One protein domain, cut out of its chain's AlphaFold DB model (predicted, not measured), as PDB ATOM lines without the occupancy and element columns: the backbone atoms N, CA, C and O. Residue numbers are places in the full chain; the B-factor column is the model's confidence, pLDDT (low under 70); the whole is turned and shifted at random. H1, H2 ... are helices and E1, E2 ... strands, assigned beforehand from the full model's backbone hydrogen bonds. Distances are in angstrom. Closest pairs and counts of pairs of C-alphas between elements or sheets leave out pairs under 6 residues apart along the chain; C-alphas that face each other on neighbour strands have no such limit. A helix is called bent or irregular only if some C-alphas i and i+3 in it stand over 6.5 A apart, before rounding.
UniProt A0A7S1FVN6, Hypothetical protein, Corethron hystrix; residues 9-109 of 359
ATOM      1  N   SER A   9     -63.465   4.461  31.947       88.69
ATOM      2  CA  SER A   9     -62.145   4.908  31.491       88.69
ATOM      3  C   SER A   9     -61.052   4.737  32.545       88.69
ATOM      4  O   SER A   9     -59.936   4.334  32.216       88.69
ATOM      5  N   ASP A  10     -61.369   5.022  33.805       91.44
ATOM      6  CA  ASP A  10     -60.404   5.045  34.902       91.44
ATOM      7  C   ASP A  10     -60.012   3.624  35.290       91.44
ATOM      8  O   ASP A  10     -58.836   3.349  35.513       91.44
ATOM      9  N   GLU A  11     -60.966   2.690  35.254       92.25
ATOM     10  CA  GLU A  11     -60.680   1.271  35.473       92.25
ATOM     11  C   GLU A  11     -59.762   0.706  34.376       92.25
ATOM     12  O   GLU A  11     -58.836  -0.055  34.668       92.25
ATOM     13  N   ILE A  12     -59.959   1.108  33.114       93.69
ATOM     14  CA  ILE A  12     -59.078   0.709  32.005       93.69
ATOM     15  C   ILE A  12     -57.666   1.271  32.212       93.69
ATOM     16  O   ILE A  12     -56.679   0.538  32.093       93.69
ATOM     17  N   LEU A  13     -57.561   2.552  32.568       95.06
ATOM     18  CA  LEU A  13     -56.285   3.213  32.827       95.06
ATOM     19  C   LEU A  13     -55.556   2.579  34.016       95.06
ATOM     20  O   LEU A  13     -54.356   2.309  33.933       95.06
ATOM     21  N   ARG A  14     -56.277   2.281  35.100       95.31
ATOM     22  CA  ARG A  14     -55.740   1.609  36.287       95.31
ATOM     23  C   ARG A  14     -55.175   0.238  35.927       95.31
ATOM     24  O   ARG A  14     -54.047  -0.066  36.310       95.31
ATOM     25  N   ARG A  15     -55.905  -0.570  35.149       95.69
ATOM     26  CA  ARG A  15     -55.420  -1.880  34.673       95.69
ATOM     27  C   ARG A  15     -54.172  -1.756  33.810       95.69
ATOM     28  O   ARG A  15     -53.212  -2.483  34.047       95.69
ATOM     29  N   CYS A  16     -54.160  -0.817  32.866       96.69
ATOM     30  CA  CYS A  16     -52.998  -0.587  32.010       96.69
ATOM     31  C   CYS A  16     -51.772  -0.171  32.827       96.69
ATOM     32  O   CYS A  16     -50.691  -0.700  32.593       96.69
ATOM     33  N   ARG A  17     -51.934   0.703  33.831       96.69
ATOM     34  CA  ARG A  17     -50.830   1.108  34.717       96.69
ATOM     35  C   ARG A  17     -50.284  -0.049  35.539       96.69
ATOM     36  O   ARG A  17     -49.074  -0.159  35.679       96.69
ATOM     37  N   VAL A  18     -51.153  -0.908  36.072       97.12
ATOM     38  CA  VAL A  18     -50.722  -2.084  36.843       97.12
ATOM     39  C   VAL A  18     -49.967  -3.070  35.951       97.12
ATOM     40  O   VAL A  18     -48.887  -3.516  36.324       97.12
ATOM     41  N   ALA A  19     -50.497  -3.376  34.764       97.69
ATOM     42  CA  ALA A  19     -49.854  -4.295  33.828       97.69
ATOM     43  C   ALA A  19     -48.511  -3.750  33.313       97.69
ATOM     44  O   ALA A  19     -47.526  -4.480  33.269       97.69
ATOM     45  N   PHE A  20     -48.450  -2.459  32.979       97.69
ATOM     46  CA  PHE A  20     -47.224  -1.812  32.518       97.69
ATOM     47  C   PHE A  20     -46.191  -1.679  33.641       97.69
ATOM     48  O   PHE A  20     -45.028  -2.001  33.438       97.69
ATOM     49  N   GLY A  21     -46.609  -1.290  34.849       97.38
ATOM     50  CA  GLY A  21     -45.725  -1.191  36.014       97.38
ATOM     51  C   GLY A  21     -45.146  -2.537  36.454       97.38
ATOM     52  O   GLY A  21     -44.041  -2.582  36.983       97.38
ATOM     53  N   ALA A  22     -45.836  -3.650  36.185       97.69
ATOM     54  CA  ALA A  22     -45.271  -4.983  36.392       97.69
ATOM     55  C   ALA A  22     -44.100  -5.290  35.436       97.69
ATOM     56  O   ALA A  22     -43.213  -6.063  35.795       97.69
ATOM     57  N   ALA A  23     -44.085  -4.681  34.245       97.25
ATOM     58  CA  ALA A  23     -43.005  -4.787  33.263       97.25
ATOM     59  C   ALA A  23     -41.940  -3.677  33.393       97.25
ATOM     60  O   ALA A  23     -40.825  -3.858  32.910       97.25
ATOM     61  N   ASP A  24     -42.254  -2.565  34.069       97.25
ATOM     62  CA  ASP A  24     -41.343  -1.458  34.396       97.25
ATOM     63  C   ASP A  24     -41.061  -1.399  35.913       97.25
ATOM     64  O   ASP A  24     -41.561  -0.516  36.620       97.25
ATOM     65  N   PRO A  25     -40.239  -2.320  36.455       92.81
ATOM     66  CA  PRO A  25     -39.922  -2.334  37.884       92.81
ATOM     67  C   PRO A  25     -39.142  -1.090  38.333       92.81
ATOM     68  O   PRO A  25     -39.093  -0.793  39.525       92.81
ATOM     69  N   ALA A  26     -38.521  -0.367  37.398       94.19
ATOM     70  CA  ALA A  26     -37.749   0.836  37.674       94.19
ATOM     71  C   ALA A  26     -38.606   2.115  37.662       94.19
ATOM     72  O   ALA A  26     -38.122   3.161  38.089       94.19
ATOM     73  N   SER A  27     -39.874   2.036  37.231       93.62
ATOM     74  CA  SER A  27     -40.761   3.196  37.057       93.62
ATOM     75  C   SER A  27     -40.141   4.287  36.176       93.62
ATOM     76  O   SER A  27     -40.293   5.482  36.438       93.62
ATOM     77  N   ASN A  28     -39.420   3.871  35.135       93.25
ATOM     78  CA  ASN A  28     -38.773   4.777  34.194       93.25
ATOM     79  C   ASN A  28     -39.762   5.397  33.190       93.25
ATOM     80  O   ASN A  28     -39.415   6.357  32.504       93.25
ATOM     81  N   GLY A  29     -40.981   4.857  33.086       95.56
ATOM     82  CA  GLY A  29     -41.995   5.300  32.128       95.56
ATOM     83  C   GLY A  29     -41.840   4.687  30.733       95.56
ATOM     84  O   GLY A  29     -42.506   5.125  29.793       95.56
ATOM     85  N   PHE A  30     -40.989   3.669  30.591       97.19
ATOM     86  CA  PHE A  30     -40.818   2.895  29.365       97.19
ATOM     87  C   PHE A  30     -40.582   1.415  29.685       97.19
ATOM     88  O   PHE A  30     -40.106   1.073  30.765       97.19
ATOM     89  N   ILE A  31     -40.892   0.543  28.727       98.00
ATOM     90  CA  ILE A  31     -40.610  -0.897  28.786       98.00
ATOM     91  C   ILE A  31     -39.827  -1.334  27.552       98.00
ATOM     92  O   ILE A  31     -39.919  -0.714  26.493       98.00
ATOM     93  N   GLU A  32     -39.074  -2.422  27.671       97.56
ATOM     94  CA  GLU A  32     -38.426  -3.051  26.521       97.56
ATOM     95  C   GLU A  32     -39.454  -3.787  25.650       97.56
ATOM     96  O   GLU A  32     -40.414  -4.378  26.154       97.56
ATOM     97  N   VAL A  33     -39.222  -3.828  24.337       97.25
ATOM     98  CA  VAL A  33     -40.090  -4.529  23.371       97.25
ATOM     99  C   VAL A  33     -40.306  -6.002  23.748       97.25
ATOM    100  O   VAL A  33     -41.406  -6.532  23.583       97.25
ATOM    101  N   GLY A  34     -39.292  -6.662  24.320       97.12
ATOM    102  CA  GLY A  34     -39.394  -8.052  24.781       97.12
ATOM    103  C   GLY A  34     -40.399  -8.264  25.919       97.12
ATOM    104  O   GLY A  34     -40.990  -9.341  26.015       97.12
ATOM    105  N   ALA A  35     -40.643  -7.240  26.743       97.69
ATOM    106  CA  ALA A  35     -41.577  -7.297  27.867       97.69
ATOM    107  C   ALA A  35     -43.037  -7.028  27.457       97.69
ATOM    108  O   ALA A  35     -43.959  -7.346  28.211       97.69
ATOM    109  N   LEU A  36     -43.273  -6.489  26.252       97.62
ATOM    110  CA  LEU A  36     -44.611  -6.131  25.771       97.62
ATOM    111  C   LEU A  36     -45.570  -7.331  25.731       97.62
ATOM    112  O   LEU A  36     -46.756  -7.185  26.020       97.62
ATOM    113  N   SER A  37     -45.068  -8.518  25.386       96.75
ATOM    114  CA  SER A  37     -45.877  -9.740  25.296       96.75
ATOM    115  C   SER A  37     -46.564 -10.076  26.624       96.75
ATOM    116  O   SER A  37     -47.771 -10.312  26.636       96.75
ATOM    117  N   GLY A  38     -45.834  -9.989  27.741       97.25
ATOM    118  CA  GLY A  38     -46.379 -10.216  29.081       97.25
ATOM    119  C   GLY A  38     -47.415  -9.166  29.489       97.25
ATOM    120  O   GLY A  38     -48.419  -9.499  30.119       97.25
ATOM    121  N   VAL A  39     -47.231  -7.906  29.078       97.81
ATOM    122  CA  VAL A  39     -48.210  -6.831  29.330       97.81
ATOM    123  C   VAL A  39     -49.510  -7.074  28.553       97.81
ATOM    124  O   VAL A  39     -50.601  -6.914  29.101       97.81
ATOM    125  N   ILE A  40     -49.415  -7.497  27.290       97.31
ATOM    126  CA  ILE A  40     -50.575  -7.823  26.442       97.31
ATOM    127  C   ILE A  40     -51.346  -9.027  26.994       97.31
ATOM    128  O   ILE A  40     -52.581  -9.011  26.995       97.31
ATOM    129  N   GLU A  41     -50.633 -10.039  27.490       96.88
ATOM    130  CA  GLU A  41     -51.221 -11.213  28.134       96.88
ATOM    131  C   GLU A  41     -51.957 -10.827  29.424       96.88
ATOM    132  O   GLU A  41     -53.128 -11.173  29.597       96.88
ATOM    133  N   ALA A  42     -51.327 -10.015  30.281       97.06
ATOM    134  CA  ALA A  42     -51.930  -9.515  31.518       97.06
ATOM    135  C   ALA A  42     -53.215  -8.701  31.274       97.06
ATOM    136  O   ALA A  42     -54.133  -8.723  32.094       97.06
ATOM    137  N   LEU A  43     -53.305  -8.005  30.136       96.88
ATOM    138  CA  LEU A  43     -54.493  -7.255  29.722       96.88
ATOM    139  C   LEU A  43     -55.502  -8.089  28.916       96.88
ATOM    140  O   LEU A  43     -56.570  -7.580  28.579       96.88
ATOM    141  N   SER A  44     -55.194  -9.357  28.618       96.19
ATOM    142  CA  SER A  44     -56.031 -10.254  27.806       96.19
ATOM    143  C   SER A  44     -56.391  -9.677  26.426       96.19
ATOM    144  O   SER A  44     -57.484  -9.894  25.909       96.19
ATOM    145  N   LEU A  45     -55.469  -8.932  25.803       96.12
ATOM    146  CA  LEU A  45     -55.721  -8.248  24.522       96.12
ATOM    147  C   LEU A  45     -55.490  -9.132  23.290       96.12
ATOM    148  O   LEU A  45     -55.763  -8.694  22.172       96.12
ATOM    149  N   HIS A  46     -55.017 -10.368  23.466       94.94
ATOM    150  CA  HIS A  46     -54.702 -11.277  22.359       94.94
ATOM    151  C   HIS A  46     -55.867 -11.459  21.379       94.94
ATOM    152  O   HIS A  46     -55.653 -11.389  20.169       94.94
ATOM    153  N   ASP A  47     -57.092 -11.608  21.882       94.88
ATOM    154  CA  ASP A  47     -58.276 -11.786  21.035       94.88
ATOM    155  C   ASP A  47     -58.616 -10.516  20.245       94.88
ATOM    156  O   ASP A  47     -59.037 -10.584  19.092       94.88
ATOM    157  N   THR A  48     -58.372  -9.343  20.836       94.75
ATOM    158  CA  THR A  48     -58.685  -8.041  20.225       94.75
ATOM    159  C   THR A  48     -57.685  -7.678  19.127       94.75
ATOM    160  O   THR A  48     -58.049  -7.106  18.102       94.75
ATOM    161  N   ILE A  49     -56.417  -8.042  19.320       95.06
ATOM    162  CA  ILE A  49     -55.331  -7.773  18.368       95.06
ATOM    163  C   ILE A  49     -55.383  -8.764  17.181       95.06
ATOM    164  O   ILE A  49     -54.762  -8.529  16.146       95.06
ATOM    165  N   GLY A  50     -56.159  -9.849  17.278       94.44
ATOM    166  CA  GLY A  50     -56.258 -10.882  16.240       94.44
ATOM    167  C   GLY A  50     -55.221 -12.001  16.390       94.44
ATOM    168  O   GLY A  50     -54.821 -12.610  15.400       94.44
ATOM    169  N   GLY A  51     -54.782 -12.266  17.622       94.19
ATOM    170  CA  GLY A  51     -53.885 -13.361  17.979       94.19
ATOM    171  C   GLY A  51     -52.421 -12.951  18.208       94.19
ATOM    172  O   GLY A  51     -52.035 -11.796  18.015       94.19
ATOM    173  N   PRO A  52     -51.569 -13.909  18.621       93.81
ATOM    174  CA  PRO A  52     -50.175 -13.654  18.999       93.81
ATOM    175  C   PRO A  52     -49.289 -13.212  17.824       93.81
ATOM    176  O   PRO A  52     -48.275 -12.552  18.033       93.81
ATOM    177  N   HIS A  53     -49.675 -13.523  16.584       95.44
ATOM    178  CA  HIS A  53     -48.909 -13.174  15.380       95.44
ATOM    179  C   HIS A  53     -48.845 -11.670  15.101       95.44
ATOM    180  O   HIS A  53     -47.929 -11.219  14.424       95.44
ATOM    181  N   ASN A  54     -49.796 -10.904  15.637       96.38
ATOM    182  CA  ASN A  54     -49.883  -9.462  15.437       96.38
ATOM    183  C   ASN A  54     -49.158  -8.666  16.539       96.38
ATOM    184  O   ASN A  54     -49.002  -7.452  16.418       96.38
ATOM    185  N   VAL A  55     -48.679  -9.335  17.597       96.31
ATOM    186  CA  VAL A  55     -47.915  -8.699  18.683       96.31
ATOM    187  C   VAL A  55     -46.607  -8.070  18.180       96.31
ATOM    188  O   VAL A  55     -46.358  -6.923  18.537       96.31
ATOM    189  N   PRO A  56     -45.798  -8.716  17.312       96.50
ATOM    190  CA  PRO A  56     -44.599  -8.089  16.751       96.50
ATOM    191  C   PRO A  56     -44.908  -6.864  15.885       96.50
ATOM    192  O   PRO A  56     -44.156  -5.897  15.896       96.50
ATOM    193  N   THR A  57     -46.026  -6.876  15.152       96.38
ATOM    194  CA  THR A  57     -46.459  -5.724  14.345       96.38
ATOM    195  C   THR A  57     -46.849  -4.547  15.232       96.38
ATOM    196  O   THR A  57     -46.458  -3.416  14.959       96.38
ATOM    197  N   LEU A  58     -47.577  -4.815  16.319       96.38
ATOM    198  CA  LEU A  58     -47.900  -3.806  17.323       96.38
ATOM    199  C   LEU A  58     -46.629  -3.276  18.002       96.38
ATOM    200  O   LEU A  58     -46.476  -2.065  18.136       96.38
ATOM    201  N   ALA A  59     -45.699  -4.160  18.365       96.62
ATOM    202  CA  ALA A  59     -44.415  -3.777  18.942       96.62
ATOM    203  C   ALA A  59     -43.637  -2.832  18.020       96.62
ATOM    204  O   ALA A  59     -43.256  -1.755  18.456       96.62
ATOM    205  N   ALA A  60     -43.497  -3.180  16.739       95.69
ATOM    206  CA  ALA A  60     -42.801  -2.352  15.758       95.69
ATOM    207  C   ALA A  60     -43.451  -0.970  15.566       95.69
ATOM    208  O   ALA A  60     -42.760  -0.008  15.257       95.69
ATOM    209  N   SER A  61     -44.772  -0.860  15.748       95.31
ATOM    210  CA  SER A  61     -45.477   0.427  15.667       95.31
ATOM    211  C   SER A  61     -45.343   1.297  16.918       95.31
ATOM    212  O   SER A  61     -45.479   2.512  16.832       95.31
ATOM    213  N   LEU A  62     -45.113   0.670  18.073       96.19
ATOM    214  CA  LEU A  62     -44.946   1.338  19.365       96.19
ATOM    215  C   LEU A  62     -43.483   1.664  19.673       96.19
ATOM    216  O   LEU A  62     -43.196   2.470  20.554       96.19
ATOM    217  N   GLU A  63     -42.563   0.985  18.997       96.56
ATOM    218  CA  GLU A  63     -41.136   1.159  19.178       96.56
ATOM    219  C   GLU A  63     -40.676   2.493  18.592       96.56
ATOM    220  O   GLU A  63     -40.861   2.788  17.410       96.56
ATOM    221  N   ILE A  64     -40.018   3.298  19.421       92.50
ATOM    222  CA  ILE A  64     -39.508   4.596  18.991       92.50
ATOM    223  C   ILE A  64     -38.150   4.401  18.324       92.50
ATOM    224  O   ILE A  64     -37.180   4.006  18.968       92.50
ATOM    225  N   ASN A  65     -38.074   4.721  17.030       88.94
ATOM    226  CA  ASN A  65     -36.831   4.803  16.252       88.94
ATOM    227  C   ASN A  65     -35.936   3.547  16.305       88.94
ATOM    228  O   ASN A  65     -34.716   3.661  16.194       88.94
ATOM    229  N   GLY A  66     -36.509   2.354  16.485       91.00
ATOM    230  CA  GLY A  66     -35.726   1.114  16.547       91.00
ATOM    231  C   GLY A  66     -34.877   0.965  17.818       91.00
ATOM    232  O   GLY A  66     -33.909   0.205  17.830       91.00
ATOM    233  N   ALA A  67     -35.177   1.731  18.872       93.38
ATOM    234  CA  ALA A  67     -34.419   1.716  20.121       93.38
ATOM    235  C   ALA A  67     -34.748   0.515  21.029       93.38
ATOM    236  O   ALA A  67     -34.176   0.389  22.109       93.38
ATOM    237  N   GLY A  68     -35.684  -0.352  20.636       96.44
ATOM    238  CA  GLY A  68     -36.140  -1.482  21.441       96.44
ATOM    239  C   GLY A  68     -36.937  -1.082  22.685       96.44
ATOM    240  O   GLY A  68     -37.152  -1.926  23.556       96.44
ATOM    241  N   ILE A  69     -37.384   0.176  22.778       97.12
ATOM    242  CA  ILE A  69     -38.149   0.711  23.910       97.12
ATOM    243  C   ILE A  69     -39.525   1.212  23.475       97.12
ATOM    244  O   ILE A  69     -39.700   1.745  22.378       97.12
ATOM    245  N   ILE A  70     -40.491   1.064  24.375       97.69
ATOM    246  CA  ILE A  70     -41.873   1.509  24.223       97.69
ATOM    247  C   ILE A  70     -42.189   2.464  25.369       97.69
ATOM    248  O   ILE A  70     -42.083   2.091  26.540       97.69
ATOM    249  N   ILE A  71     -42.599   3.689  25.039       97.12
ATOM    250  CA  ILE A  71     -42.980   4.703  26.029       97.12
ATOM    251  C   ILE A  71     -44.435   4.496  26.461       97.12
ATOM    252  O   ILE A  71     -45.296   4.113  25.663       97.12
ATOM    253  N   TRP A  72     -44.715   4.772  27.737       96.94
ATOM    254  CA  TRP A  72     -46.054   4.685  28.320       96.94
ATOM    255  C   TRP A  72     -47.129   5.427  27.508       96.94
ATOM    256  O   TRP A  72     -48.213   4.881  27.303       96.94
ATOM    257  N   ASP A  73     -46.848   6.644  27.035       96.00
ATOM    258  CA  ASP A  73     -47.825   7.468  26.315       96.00
ATOM    259  C   ASP A  73     -48.282   6.834  24.991       96.00
ATOM    260  O   ASP A  73     -49.487   6.770  24.724       96.00
ATOM    261  N   ASP A  74     -47.348   6.304  24.196       96.12
ATOM    262  CA  ASP A  74     -47.651   5.653  22.914       96.12
ATOM    263  C   ASP A  74     -48.367   4.316  23.123       96.12
ATOM    264  O   ASP A  74     -49.361   4.006  22.448       96.12
ATOM    265  N   PHE A  75     -47.918   3.554  24.125       97.12
ATOM    266  CA  PHE A  75     -48.580   2.332  24.562       97.12
ATOM    267  C   PHE A  75     -50.033   2.607  24.964       97.12
ATOM    268  O   PHE A  75     -50.954   1.985  24.433       97.12
ATOM    269  N   TRP A  76     -50.262   3.565  25.865       96.12
ATOM    270  CA  TRP A  76     -51.591   3.900  26.366       96.12
ATOM    271  C   TRP A  76     -52.507   4.416  25.255       96.12
ATOM    272  O   TRP A  76     -53.660   3.983  25.159       96.12
ATOM    273  N   ARG A  77     -52.014   5.295  24.375       95.38
ATOM    274  CA  ARG A  77     -52.794   5.816  23.240       95.38
ATOM    275  C   ARG A  77     -53.275   4.689  22.324       95.38
ATOM    276  O   ARG A  77     -54.426   4.694  21.891       95.38
ATOM    277  N   THR A  78     -52.422   3.706  22.068       95.88
ATOM    278  CA  THR A  78     -52.734   2.575  21.187       95.88
ATOM    279  C   THR A  78     -53.651   1.561  21.868       95.88
ATOM    280  O   THR A  78     -54.679   1.167  21.313       95.88
ATOM    281  N   VAL A  79     -53.336   1.171  23.104       96.12
ATOM    282  CA  VAL A  79     -54.096   0.167  23.858       96.12
ATOM    283  C   VAL A  79     -55.476   0.670  24.266       96.12
ATOM    284  O   VAL A  79     -56.440  -0.083  24.166       96.12
ATOM    285  N   SER A  80     -55.622   1.939  24.652       95.12
ATOM    286  CA  SER A  80     -56.940   2.513  24.962       95.12
ATOM    287  C   SER A  80     -57.887   2.453  23.760       95.12
ATOM    288  O   SER A  80     -59.059   2.090  23.909       95.12
ATOM    289  N   ARG A  81     -57.379   2.714  22.546       95.06
ATOM    290  CA  ARG A  81     -58.137   2.552  21.296       95.06
ATOM    291  C   ARG A  81     -58.503   1.085  21.052       95.06
ATOM    292  O   ARG A  81     -59.670   0.807  20.774       95.06
ATOM    293  N   LEU A  82     -57.561   0.151  21.227       95.69
ATOM    294  CA  LEU A  82     -57.830  -1.293  21.118       95.69
ATOM    295  C   LEU A  82     -58.928  -1.737  22.096       95.69
ATOM    296  O   LEU A  82     -59.888  -2.386  21.693       95.69
ATOM    297  N   MET A  83     -58.846  -1.328  23.364       94.25
ATOM    298  CA  MET A  83     -59.825  -1.674  24.403       94.25
ATOM    299  C   MET A  83     -61.205  -1.052  24.173       94.25
ATOM    300  O   MET A  83     -62.204  -1.582  24.653       94.25
ATOM    301  N   THR A  84     -61.277   0.034  23.404       94.44
ATOM    302  CA  THR A  84     -62.542   0.652  22.975       94.44
ATOM    303  C   THR A  84     -63.140  -0.051  21.741       94.44
ATOM    304  O   THR A  84     -64.220   0.307  21.278       94.44
ATOM    305  N   GLY A  85     -62.469  -1.083  21.213       95.06
ATOM    306  CA  GLY A  85     -62.932  -1.890  20.085       95.06
ATOM    307  C   GLY A  85     -62.415  -1.433  18.721       95.06
ATOM    308  O   GLY A  85     -62.916  -1.899  17.697       95.06
ATOM    309  N   ALA A  86     -61.428  -0.531  18.669       95.94
ATOM    310  CA  ALA A  86     -60.766  -0.211  17.408       95.94
ATOM    311  C   ALA A  86     -59.924  -1.404  16.932       95.94
ATOM    312  O   ALA A  86     -59.252  -2.065  17.723       95.94
ATOM    313  N   SER A  87     -59.935  -1.666  15.625       95.44
ATOM    314  CA  SER A  87     -59.084  -2.705  15.046       95.44
ATOM    315  C   SER A  87     -57.628  -2.236  14.965       95.44
ATOM    316  O   SER A  87     -57.369  -1.050  14.738       95.44
ATOM    317  N   LEU A  88     -56.675  -3.167  15.071       95.44
ATOM    318  CA  LEU A  88     -55.247  -2.864  14.922       95.44
ATOM    319  C   LEU A  88     -54.950  -2.143  13.596       95.44
ATOM    320  O   LEU A  88     -54.214  -1.163  13.578       95.44
ATOM    321  N   ALA A  89     -55.580  -2.571  12.497       94.38
ATOM    322  CA  ALA A  89     -55.407  -1.954  11.183       94.38
ATOM    323  C   ALA A  89     -55.847  -0.479  11.159       94.38
ATOM    324  O   ALA A  89     -55.185   0.352  10.541       94.38
ATOM    325  N   THR A  90     -56.935  -0.140  11.859       95.31
ATOM    326  CA  THR A  90     -57.411   1.247  11.980       95.31
ATOM    327  C   THR A  90     -56.412   2.109  12.745       95.31
ATOM    328  O   THR A  90     -56.153   3.240  12.347       95.31
ATOM    329  N   ILE A  91     -55.828   1.575  13.820       95.06
ATOM    330  CA  ILE A  91     -54.887   2.327  14.655       95.06
ATOM    331  C   ILE A  91     -53.566   2.552  13.919       95.06
ATOM    332  O   ILE A  91     -53.077   3.680  13.885       95.06
ATOM    333  N   LEU A  92     -53.038   1.513  13.264       92.94
ATOM    334  CA  LEU A  92     -51.821   1.612  12.454       92.94
ATOM    335  C   LEU A  92     -51.992   2.583  11.280       92.94
ATOM    336  O   LEU A  92     -51.080   3.346  10.983       92.94
ATOM    337  N   GLY A  93     -53.169   2.603  10.647       92.19
ATOM    338  CA  GLY A  93     -53.468   3.565   9.585       92.19
ATOM    339  C   GLY A  93     -53.513   5.015  10.074       92.19
ATOM    340  O   GLY A  93     -53.144   5.918   9.332       92.19
ATOM    341  N   GLN A  94     -53.933   5.249  11.320       88.12
ATOM    342  CA  GLN A  94     -54.054   6.595  11.883       88.12
ATOM    343  C   GLN A  94     -52.721   7.145  12.414       88.12
ATOM    344  O   GLN A  94     -52.483   8.346  12.317       88.12
ATOM    345  N   ALA A  95     -51.839   6.285  12.932       81.69
ATOM    346  CA  ALA A  95     -50.520   6.694  13.423       81.69
ATOM    347  C   ALA A  95     -49.650   7.331  12.322       81.69
ATOM    348  O   ALA A  95     -48.929   8.288  12.586       81.69
ATOM    349  N   VAL A  96     -49.775   6.848  11.080       80.25
ATOM    350  CA  VAL A  96     -49.073   7.419   9.918       80.25
ATOM    351  C   VAL A  96     -49.534   8.853   9.640       80.25
ATOM    352  O   VAL A  96     -48.709   9.724   9.388       80.25
ATOM    353  N   VAL A  97     -50.840   9.116   9.757       83.00
ATOM    354  CA  VAL A  97     -51.406  10.454   9.525       83.00
ATOM    355  C   VAL A  97     -50.973  11.436  10.617       83.00
ATOM    356  O   VAL A  97     -50.594  12.562  10.310       83.00
ATOM    357  N   GLU A  98     -50.976  11.009  11.887       80.06
ATOM    358  CA  GLU A  98     -50.540  11.858  13.007       80.06
ATOM    359  C   GLU A  98     -49.050  12.242  12.882       80.06
ATOM    360  O   GLU A  98     -48.689  13.380  13.181       80.06
ATOM    361  N   GLN A  99     -48.186  11.340  12.396       73.25
ATOM    362  CA  GLN A  99     -46.765  11.650  12.181       73.25
ATOM    363  C   GLN A  99     -46.536  12.644  11.036       73.25
ATOM    364  O   GLN A  99     -45.730  13.565  11.191       73.25
ATOM    365  N   GLU A 100     -47.252  12.501   9.916       79.38
ATOM    366  CA  GLU A 100     -47.140  13.435   8.788       79.38
ATOM    367  C   GLU A 100     -47.620  14.843   9.168       79.38
ATOM    368  O   GLU A 100     -46.909  15.817   8.917       79.38
ATOM    369  N   GLU A 101     -48.762  14.967   9.854       79.19
ATOM    370  CA  GLU A 101     -49.262  16.273  10.308       79.19
ATOM    371  C   GLU A 101     -48.327  16.926  11.330       79.19
ATOM    372  O   GLU A 101     -48.143  18.144  11.325       79.19
ATOM    373  N   GLN A 102     -47.714  16.146  12.223       73.12
ATOM    374  CA  GLN A 102     -46.800  16.693  13.221       73.12
ATOM    375  C   GLN A 102     -45.486  17.164  12.581       73.12
ATOM    376  O   GLN A 102     -44.943  18.196  12.983       73.12
ATOM    377  N   GLN A 103     -45.015  16.471  11.540       74.12
ATOM    378  CA  GLN A 103     -43.869  16.901  10.745       74.12
ATOM    379  C   GLN A 103     -44.185  18.153   9.910       74.12
ATOM    380  O   GLN A 103     -43.360  19.068   9.847       74.12
ATOM    381  N   GLU A 104     -45.380  18.241   9.316       77.19
ATOM    382  CA  GLU A 104     -45.801  19.412   8.541       77.19
ATOM    383  C   GLU A 104     -46.012  20.641   9.438       77.19
ATOM    384  O   GLU A 104     -45.536  21.729   9.112       77.19
ATOM    385  N   ASN A 105     -46.618  20.473  10.616       72.19
ATOM    386  CA  ASN A 105     -46.784  21.556  11.588       72.19
ATOM    387  C   ASN A 105     -45.443  22.036  12.156       72.19
ATOM    388  O   ASN A 105     -45.241  23.240  12.292       72.19
ATOM    389  N   ALA A 106     -44.494  21.132  12.429       69.88
ATOM    390  CA  ALA A 106     -43.148  21.526  12.846       69.88
ATOM    391  C   ALA A 106     -42.425  22.332  11.749       69.88
ATOM    392  O   ALA A 106     -41.754  23.322  12.047       69.88
ATOM    393  N   ALA A 107     -42.599  21.964  10.476       71.31
ATOM    394  CA  ALA A 107     -42.059  22.728   9.353       71.31
ATOM    395  C   ALA A 107     -42.745  24.099   9.192       71.31
ATOM    396  O   ALA A 107     -42.078  25.093   8.895       71.31
ATOM    397  N   GLN A 108     -44.060  24.178   9.419       70.00
ATOM    398  CA  GLN A 108     -44.808  25.435   9.367       70.00
ATOM    399  C   GLN A 108     -44.464  26.378  10.524       70.00
ATOM    400  O   GLN A 108     -44.403  27.585  10.304       70.00
ATOM    401  N   ASP A 109     -44.173  25.865  11.720       60.31
ATOM    402  CA  ASP A 109     -43.772  26.696  12.861       60.31
ATOM    403  C   ASP A 109     -42.358  27.277  12.655       60.31
ATOM    404  O   ASP A 109     -42.112  28.464  12.885       60.31
TER     405      ASP A 109
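AT A GLANCE: This is residues 9 to 109 of the 359 residues of the protein "Hypothetical protein" of Corethron hystrix (UniProt A0A7S1FVN6). Five helices, H1 to H5, fold into a compact body with H5 near its middle and a tiny ladder of two strands, E1 and E2, on one side. The long last helix, H6, starts on this body beside the end of H5 and then sticks out as a free arm with residues 97 to 109. The printed part has 101 residues, with six named helices and two named strands in the order H1, E1, H2, H3, H4, E2, H5, H6; the sheet, E1 - E2, is antiparallel and the class is mostly helix. The whole is compact, with a radius of gyration of the C-alphas of 13.9 A, and spans 41 by 30 by 28 A.

IN THESE COORDINATES: H1, residues 9 to 23, begins at C-alpha 9 (-62.145, 4.908, 31.491) and is 21.5 A long. E1 is residues 30 to 32, and H2, residues 33 to 42, is 15.2 A long. H3 is residues 46 to 49, and H4, residues 52 to 62, is 15.9 A long. H2 and H4 are irregular, but only just: C-alphas 34 and 37 are 6.7 A apart, C-alphas 53 and 56 6.8 A. E2 is residues 69 to 71, and H5, residues 72 to 83, is 15.7 A long. H6, residues 88 to 109, is 31.8 A long and ends at C-alpha 109 (-43.772, 26.696, 12.861).

HOW THE PARTS SIT: H5 is the hub, touching H1, H3 and H6. H5 and H6 form a helical hairpin, opposite ways at a steep tilt of 41 degrees; H6 touches with residues 88 to 91 alone, and the closest C-alphas, Thr 78 and Ile 91, are 6.9 A apart. H4, H5 and H6 make an up-and-down bundle, each running against the one before. H1 touches H5 at a steep tilt of 53 degrees, closest at the C-alphas of Cys 16 and Trp 76, 7.3 A. H1 touches H2 with residues 19 to 23 alone, closest at the C-alphas of Ala 19 and Val 39, 5.4 A. H2 and H4 only just touch, with 3 pairs of C-alphas within 8 A; Val 33 and Ala 59 are closest, 6.2 A. H3 and H5 only just touch, also with 3 pairs; Thr 48 and Leu 82 are closest, 6.9 A. E1 and E2 are antiparallel at 153 degrees, with N 31 and O 70 at 2.9 A and N 70 and O 31 at 2.8 A, within hydrogen-bond range. O i to N i+4 pairs within range are 10 of 11 in H1, 4 of 6 in H2, 5 of 7 in H4, 7 of 8 in H5 and 16 of 18 in H6; H3 is too short for such a pair.

THE WHOLE: The C-alphas farthest apart, Ala 42 and Gln 108, are 42.0 A apart. The printed part has no cut and no long link. Mean pLDDT of the printed part is 92.4, of H6 81; residues 106 and 109 are under 70.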